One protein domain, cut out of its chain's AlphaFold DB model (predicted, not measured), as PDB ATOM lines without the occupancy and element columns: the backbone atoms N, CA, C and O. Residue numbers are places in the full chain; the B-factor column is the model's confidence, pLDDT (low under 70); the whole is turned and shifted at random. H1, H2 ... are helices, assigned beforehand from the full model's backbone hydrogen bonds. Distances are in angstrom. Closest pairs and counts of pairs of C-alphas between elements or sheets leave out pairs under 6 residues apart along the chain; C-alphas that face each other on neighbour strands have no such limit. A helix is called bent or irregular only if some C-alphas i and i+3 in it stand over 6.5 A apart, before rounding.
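This is residues 150 to 209 of the 209 residues of the protein "Palmitoyltransferase" of Phytophthora nicotianae (UniProt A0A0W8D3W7). This model has little regular structure: three short helices gather toward one end of its longest axis, and two long stretches without named elements, residues 150 to 164 and 193 to 209, reach toward the other. Residues 152 to 157 stick out. The printed part has 60 residues, with 20 in H1, H2 and H3, in that order, and no named strand; the class is all helix. It is loose, radius of gyration of the C-alphas 13.7 A, spanning 38 by 25 by 19 A.

H1, residues 165 to 173, and H2, residues 176 to 182, only just touch, with 3 pairs of C-alphas within 8 A, and only at the corner by their tight link; closest are the C-alphas of Phe 173 and Trp 182, 5.7 A. They run the same way at a steep tilt of 49 degrees. H3, residues 189 to 192, only just touches H1, with 3 such pairs, closest at C-alphas of Glu 171 and Phe 191, 7.5 A. H2 and H3 are close but not clearly touching: the closest C-alphas, of Glu 178 and Pro 189, are 7.9 A apart. Every O i to N i+4 pair is within hydrogen-bond range in H1, 0 of 3 in H2, where 3 of 4 O i to N i+3 pairs are; H3 is too short for an i+4 pair.

H1 begins at C-alpha 165 (24.945, 93.295, 9.638) and is 12.2 A long. H2, 9.2 A, is irregular: C-alphas 177 and 180 are 8.3 A apart. H3, 5.2 A, ends at C-alpha 192 (21.975, 111.822, 18.900).

The C-alphas farthest apart, of Val 184 and Asp 209, are 43.1 A apart. The printed part has no cut and no long link between helices. Mean pLDDT of the printed part is 78.2; residues 150 to 155 and 205 to 209 include the 11 under 70.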
ATOM      1  N   GLU A 150      12.128  94.178  14.580       51.28
ATOM      2  CA  GLU A 150      12.012  92.737  14.383       51.28
ATOM      3  C   GLU A 150      12.446  92.380  12.950       51.28
ATOM      4  O   GLU A 150      12.028  93.016  11.974       51.28
ATOM      5  N   LYS A 151      13.321  91.379  12.812       50.97
ATOM      6  CA  LYS A 151      13.546  90.711  11.530       50.97
ATOM      7  C   LYS A 151      12.426  89.694  11.353       50.97
ATOM      8  O   LYS A 151      12.350  88.733  12.107       50.97
ATOM      9  N   ARG A 152      11.560  89.905  10.362       55.31
ATOM     10  CA  ARG A 152      10.739  88.814   9.835       55.31
ATOM     11  C   ARG A 152      11.593  88.028   8.853       55.31
ATOM     12  O   ARG A 152      11.959  88.570   7.815       55.31
ATOM     13  N   ASP A 153      11.892  86.784   9.203       55.41
ATOM     14  CA  ASP A 153      12.600  85.822   8.351       55.41
ATOM     15  C   ASP A 153      11.604  85.030   7.485       55.41
ATOM     16  O   ASP A 153      11.666  83.808   7.381       55.41
ATOM     17  N   ASP A 154      10.635  85.731   6.897       69.75
ATOM     18  CA  ASP A 154       9.763  85.159   5.874       69.75
ATOM     19  C   ASP A 154      10.497  85.275   4.524       69.75
ATOM     20  O   ASP A 154      10.932  86.383   4.190       69.75
ATOM     21  N   PRO A 155      10.699  84.177   3.769       65.50
ATOM     22  CA  PRO A 155      11.421  84.207   2.497       65.50
ATOM     23  C   PRO A 155      10.847  85.202   1.476       65.50
ATOM     24  O   PRO A 155      11.610  85.707   0.652       65.50
ATOM     25  N   ASP A 156       9.559  85.547   1.571       70.12
ATOM     26  CA  ASP A 156       8.912  86.517   0.679       70.12
ATOM     27  C   ASP A 156       8.930  87.963   1.226       70.12
ATOM     28  O   ASP A 156       8.522  88.907   0.541       70.12
ATOM     29  N   TYR A 157       9.413  88.187   2.454       72.31
ATOM     30  CA  TYR A 157       9.421  89.507   3.084       72.31
ATOM     31  C   TYR A 157      10.702  90.299   2.791       72.31
ATOM     32  O   TYR A 157      11.790  90.014   3.297       72.31
ATOM     33  N   ILE A 158      10.559  91.393   2.041       73.75
ATOM     34  CA  ILE A 158      11.649  92.340   1.789       73.75
ATOM     35  C   ILE A 158      11.725  93.361   2.929       73.75
ATOM     36  O   ILE A 158      10.867  94.229   3.085       73.75
ATOM     37  N   ASN A 159      12.806  93.307   3.707       77.62
ATOM     38  CA  ASN A 159      13.119  94.340   4.691       77.62
ATOM     39  C   ASN A 159      13.943  95.473   4.055       77.62
ATOM     40  O   ASN A 159      15.175  95.403   4.005       77.62
ATOM     41  N   TYR A 160      13.266  96.544   3.633       80.19
ATOM     42  CA  TYR A 160      13.893  97.736   3.044       80.19
ATOM     43  C   TYR A 160      14.914  98.425   3.960       80.19
ATOM     44  O   TYR A 160      15.822  99.079   3.461       80.19
ATOM     45  N   TYR A 161      14.826  98.249   5.281       83.62
ATOM     46  CA  TYR A 161      15.729  98.877   6.253       83.62
ATOM     47  C   TYR A 161      16.932  98.001   6.625       83.62
ATOM     48  O   TYR A 161      17.748  98.385   7.462       83.62
ATOM     49  N   ASN A 162      17.060  96.808   6.038       84.94
ATOM     50  CA  ASN A 162      18.212  95.944   6.267       84.94
ATOM     51  C   ASN A 162      19.372  96.329   5.336       84.94
ATOM     52  O   ASN A 162      19.436  95.867   4.197       84.94
ATOM     53  N   VAL A 163      20.326  97.115   5.839       86.94
ATOM     54  CA  VAL A 163      21.509  97.592   5.091       86.94
ATOM     55  C   VAL A 163      22.780  96.764   5.352       86.94
ATOM     56  O   VAL A 163      23.890  97.188   5.030       86.94
ATOM     57  N   GLY A 164      22.622  95.562   5.917       87.44
ATOM     58  CA  GLY A 164      23.706  94.633   6.249       87.44
ATOM     59  C   GLY A 164      24.090  94.647   7.731       87.44
ATOM     60  O   GLY A 164      23.851  95.618   8.443       87.44
ATOM     61  N   ILE A 165      24.702  93.555   8.204       86.56
ATOM     62  CA  ILE A 165      24.945  93.295   9.638       86.56
ATOM     63  C   ILE A 165      25.705  94.442  10.312       86.56
ATOM     64  O   ILE A 165      25.248  94.963  11.324       86.56
ATOM     65  N   VAL A 166      26.829  94.868   9.731       88.81
ATOM     66  CA  VAL A 166      27.692  95.903  10.322       88.81
ATOM     67  C   VAL A 166      26.979  97.250  10.401       88.81
ATOM     68  O   VAL A 166      26.986  97.891  11.447       88.81
ATOM     69  N   ARG A 167      26.321  97.672   9.316       87.25
ATOM     70  CA  ARG A 167      25.619  98.960   9.273       87.25
ATOM     71  C   ARG A 167      24.406  98.963  10.196       87.25
ATOM     72  O   ARG A 167      24.248  99.902  10.962       87.25
ATOM     73  N   ASN A 168      23.615  97.889  10.214       86.69
ATOM     74  CA  ASN A 168      22.500  97.749  11.153       86.69
ATOM     75  C   ASN A 168      22.975  97.773  12.615       86.69
ATOM     76  O   ASN A 168      22.305  98.335  13.474       86.69
ATOM     77  N   PHE A 169      24.134  97.176  12.910       87.56
ATOM     78  CA  PHE A 169      24.718  97.230  14.248       87.56
ATOM     79  C   PHE A 169      25.121  98.664  14.622       87.56
ATOM     80  O   PHE A 169      24.756  99.156  15.690       87.56
ATOM     81  N   GLN A 170      25.793  99.372  13.710       88.12
ATOM     82  CA  GLN A 170      26.152 100.784  13.881       88.12
ATOM     83  C   GLN A 170      24.926 101.709  13.951       88.12
ATOM     84  O   GLN A 170      24.988 102.797  14.532       88.12
ATOM     85  N   GLU A 171      23.789 101.284  13.396       84.12
ATOM     86  CA  GLU A 171      22.520 101.983  13.555       84.12
ATOM     87  C   GLU A 171      22.013 101.953  15.008       84.12
ATOM     88  O   GLU A 171      21.340 102.887  15.437       84.12
ATOM     89  N   VAL A 172      22.368 100.943  15.798       82.94
ATOM     90  CA  VAL A 172      21.916 100.823  17.193       82.94
ATOM     91  C   VAL A 172      22.973 101.331  18.170       82.94
ATOM     92  O   VAL A 172      22.670 102.158  19.027       82.94
ATOM     93  N   PHE A 173      24.214 100.869  18.026       86.44
ATOM     94  CA  PHE A 173      25.272 101.086  19.019       86.44
ATOM     95  C   PHE A 173      26.209 102.255  18.693       86.44
ATOM     96  O   PHE A 173      26.973 102.692  19.550       86.44
ATOM     97  N   GLY A 174      26.137 102.797  17.475       86.75
ATOM     98  CA  GLY A 174      27.061 103.825  17.004       86.75
ATOM     99  C   GLY A 174      28.266 103.254  16.257       86.75
ATOM    100  O   GLY A 174      28.357 102.058  15.983       86.75
ATOM    101  N   THR A 175      29.188 104.126  15.859       89.94
ATOM    102  CA  THR A 175      30.331 103.723  15.018       89.94
ATOM    103  C   THR A 175      31.410 102.991  15.822       89.94
ATOM    104  O   THR A 175      31.415 103.027  17.050       89.94
ATOM    105  N   PHE A 176      32.369 102.350  15.145       89.38
ATOM    106  CA  PHE A 176      33.493 101.681  15.819       89.38
ATOM    107  C   PHE A 176      34.361 102.642  16.651       89.38
ATOM    108  O   PHE A 176      34.914 102.237  17.667       89.38
ATOM    109  N   HIS A 177      34.429 103.927  16.280       89.62
ATOM    110  CA  HIS A 177      35.102 104.955  17.085       89.62
ATOM    111  C   HIS A 177      34.396 105.231  18.422       89.62
ATOM    112  O   HIS A 177      34.991 105.801  19.331       89.62
ATOM    113  N   GLU A 178      33.139 104.814  18.557       88.69
ATOM    114  CA  GLU A 178      32.311 104.990  19.749       88.69
ATOM    115  C   GLU A 178      32.245 103.704  20.594       88.69
ATOM    116  O   GLU A 178      31.377 103.591  21.455       88.69
ATOM    117  N   PHE A 179      33.169 102.752  20.388       89.31
ATOM    118  CA  PHE A 179      33.209 101.452  21.076       89.31
ATOM    119  C   PHE A 179      33.015 101.515  22.605       89.31
ATOM    120  O   PHE A 179      32.246 100.710  23.127       89.31
ATOM    121  N   PRO A 180      33.600 102.476  23.354       88.88
ATOM    122  CA  PRO A 180      33.351 102.568  24.795       88.88
ATOM    123  C   PRO A 180      31.875 102.796  25.150       88.88
ATOM    124  O   PRO A 180      31.408 102.308  26.174       88.88
ATOM    125  N   CYS A 181      31.119 103.497  24.297       88.25
ATOM    126  CA  CYS A 181      29.695 103.752  24.513       88.25
ATOM    127  C   CYS A 181      28.830 102.499  24.324       88.25
ATOM    128  O   CYS A 181      27.671 102.516  24.716       88.25
ATOM    129  N   TRP A 182      29.364 101.415  23.748       88.88
ATOM    130  CA  TRP A 182      28.598 100.188  23.504       88.88
ATOM    131  C   TRP A 182      28.288  99.423  24.794       88.88
ATOM    132  O   TRP A 182      27.319  98.671  24.845       88.88
ATOM    133  N   PHE A 183      29.096  99.628  25.840       88.06
ATOM    134  CA  PHE A 183      29.001  98.904  27.112       88.06
ATOM    135  C   PHE A 183      28.376  99.726  28.240       88.06
ATOM    136  O   PHE A 183      28.188  99.220  29.344       88.06
ATOM    137  N   VAL A 184      28.054 100.993  27.979       88.62
ATOM    138  CA  VAL A 184      27.406 101.879  28.947       88.62
ATOM    139  C   VAL A 184      26.060 102.352  28.400       88.62
ATOM    140  O   VAL A 184      25.939 102.598  27.203       88.62
ATOM    141  N   PRO A 185      25.029 102.508  29.247       85.69
ATOM    142  CA  PRO A 185      23.674 102.850  28.811       85.69
ATOM    143  C   PRO A 185      23.536 104.347  28.474       85.69
ATOM    144  O   PRO A 185      22.742 105.084  29.066       85.69
ATOM    145  N   VAL A 186      24.326 104.822  27.512       86.12
ATOM    146  CA  VAL A 186      24.336 106.203  27.026       86.12
ATOM    147  C   VAL A 186      24.085 106.226  25.524       86.12
ATOM    148  O   VAL A 186      24.596 105.401  24.776       86.12
ATOM    149  N   HIS A 187      23.308 107.203  25.059       82.62
ATOM    150  CA  HIS A 187      23.157 107.416  23.622       82.62
ATOM    151  C   HIS A 187      24.482 107.869  23.013       82.62
ATOM    152  O   HIS A 187      25.032 108.888  23.452       82.62
ATOM    153  N   SER A 188      24.944 107.152  21.985       84.25
ATOM    154  CA  SER A 188      26.154 107.509  21.250       84.25
ATOM    155  C   SER A 188      26.005 108.881  20.564       84.25
ATOM    156  O   SER A 188      24.886 109.290  20.221       84.25
ATOM    157  N   PRO A 189      27.098 109.631  20.345       84.25
ATOM    158  CA  PRO A 189      27.045 110.905  19.629       84.25
ATOM    159  C   PRO A 189      26.427 110.776  18.231       84.25
ATOM    160  O   PRO A 189      25.607 111.608  17.839       84.25
ATOM    161  N   SER A 190      26.776 109.713  17.503       82.44
ATOM    162  CA  SER A 190      26.190 109.395  16.199       82.44
ATOM    163  C   SER A 190      24.684 109.150  16.287       82.44
ATOM    164  O   SER A 190      23.948 109.640  15.434       82.44
ATOM    165  N   PHE A 191      24.207 108.467  17.333       77.69
ATOM    166  CA  PHE A 191      22.774 108.270  17.564       77.69
ATOM    167  C   PHE A 191      22.039 109.601  17.788       77.69
ATOM    168  O   PHE A 191      20.996 109.833  17.184       77.69
ATOM    169  N   ARG A 192      22.599 110.515  18.594       77.44
ATOM    170  CA  ARG A 192      21.975 111.822  18.900       77.44
ATOM    171  C   ARG A 192      21.825 112.743  17.690       77.44
ATOM    172  O   ARG A 192      20.988 113.639  17.716       77.44
ATOM    173  N   LYS A 193      22.642 112.556  16.651       78.44
ATOM    174  CA  LYS A 193      22.541 113.322  15.398       78.44
ATOM    175  C   LYS A 193      21.393 112.852  14.501       78.44
ATOM    176  O   LYS A 193      21.058 113.555  13.554       78.44
ATOM    177  N   ARG A 194      20.808 111.677  14.759       77.38
ATOM    178  CA  ARG A 194      19.724 111.126  13.938       77.38
ATOM    179  C   ARG A 194      18.374 111.653  14.404       77.38
ATOM    180  O   ARG A 194      18.116 111.773  15.596       77.38
ATOM    181  N   ASP A 195      17.493 111.923  13.447       74.81
ATOM    182  CA  ASP A 195      16.163 112.484  13.709       74.81
ATOM    183  C   ASP A 195      15.115 111.428  14.109       74.81
ATOM    184  O   ASP A 195      14.019 111.778  14.551       74.81
ATOM    185  N   GLY A 196      15.438 110.142  13.925       75.94
ATOM    186  CA  GLY A 196      14.553 109.004  14.179       75.94
ATOM    187  C   GLY A 196      13.349 108.907  13.235       75.94
ATOM    188  O   GLY A 196      12.498 108.043  13.445       75.94
ATOM    189  N   LYS A 197      13.266 109.778  12.225       76.56
ATOM    190  CA  LYS A 197      12.174 109.854  11.244       76.56
ATOM    191  C   LYS A 197      12.581 109.265   9.903       76.56
ATOM    192  O   LYS A 197      11.721 108.741   9.205       76.56
ATOM    193  N   THR A 198      13.863 109.368   9.565       79.38
ATOM    194  CA  THR A 198      14.441 108.827   8.336       79.38
ATOM    195  C   THR A 198      15.360 107.653   8.653       79.38
ATOM    196  O   THR A 198      15.974 107.581   9.724       79.38
ATOM    197  N   PHE A 199      15.416 106.695   7.730       81.25
ATOM    198  CA  PHE A 199      16.174 105.461   7.889       81.25
ATOM    199  C   PHE A 199      16.931 105.152   6.607       81.25
ATOM    200  O   PHE A 199      16.389 105.372   5.523       81.25
ATOM    201  N   PRO A 200      18.157 104.618   6.704       83.44
ATOM    202  CA  PRO A 200      18.877 104.179   5.527       83.44
ATOM    203  C   PRO A 200      18.130 103.007   4.885       83.44
ATOM    204  O   PRO A 200      17.794 102.022   5.548       83.44
ATOM    205  N   LEU A 201      17.877 103.136   3.587       83.94
ATOM    206  CA  LEU A 201      17.225 102.112   2.788       83.94
ATOM    207  C   LEU A 201      18.265 101.243   2.085       83.94
ATOM    208  O   LEU A 201      19.364 101.684   1.733       83.94
ATOM    209  N   ASN A 202      17.913  99.984   1.870       81.88
ATOM    210  CA  ASN A 202      18.711  99.066   1.086       81.88
ATOM    211  C   ASN A 202      18.533  99.370  -0.405       81.88
ATOM    212  O   ASN A 202      17.496  99.071  -0.996       81.88
ATOM    213  N   THR A 203      19.595  99.894  -1.016       76.25
ATOM    214  CA  THR A 203      19.635 100.314  -2.425       76.25
ATOM    215  C   THR A 203      19.333  99.199  -3.424       76.25
ATOM    216  O   THR A 203      19.002  99.487  -4.568       76.25
ATOM    217  N   LYS A 204      19.408  97.923  -3.019       73.12
ATOM    218  CA  LYS A 204      19.013  96.792  -3.873       73.12
ATOM    219  C   LYS A 204      17.513  96.757  -4.158       73.12
ATOM    220  O   LYS A 204      17.121  96.246  -5.199       73.12
ATOM    221  N   PHE A 205      16.700  97.274  -3.239       68.31
ATOM    222  CA  PHE A 205      15.237  97.222  -3.309       68.31
ATOM    223  C   PHE A 205      14.603  98.584  -3.596       68.31
ATOM    224  O   PHE A 205      13.396  98.662  -3.784       68.31
ATOM    225  N   THR A 206      15.410  99.645  -3.631       63.78
ATOM    226  CA  THR A 206      14.971 101.018  -3.905       63.78
ATOM    227  C   THR A 206      15.567 101.564  -5.197       63.78
ATOM    228  O   THR A 206      15.774 102.769  -5.298       63.78
ATOM    229  N   LYS A 207      15.921 100.702  -6.163       46.16
ATOM    230  CA  LYS A 207      16.336 101.173  -7.487       46.16
ATOM    231  C   LYS A 207      15.157 101.885  -8.151       46.16
ATOM    232  O   LYS A 207      14.275 101.242  -8.710       46.16
ATOM    233  N   VAL A 208      15.162 103.203  -8.009       51.78
ATOM    234  CA  VAL A 208      14.602 104.139  -8.972       51.78
ATOM    235  C   VAL A 208      15.610 104.147 -10.118       51.78
ATOM    236  O   VAL A 208      16.722 104.651  -9.945       51.78
ATOM    237  N   ASP A 209      15.271 103.467 -11.210       36.84
ATOM    238  CA  ASP A 209      15.805 103.816 -12.528       36.84
ATOM    239  C   ASP A 209      14.921 104.933 -13.104       36.84
ATOM    240  O   ASP A 209      13.681 104.843 -12.923       36.84
TER     241      ASP A 209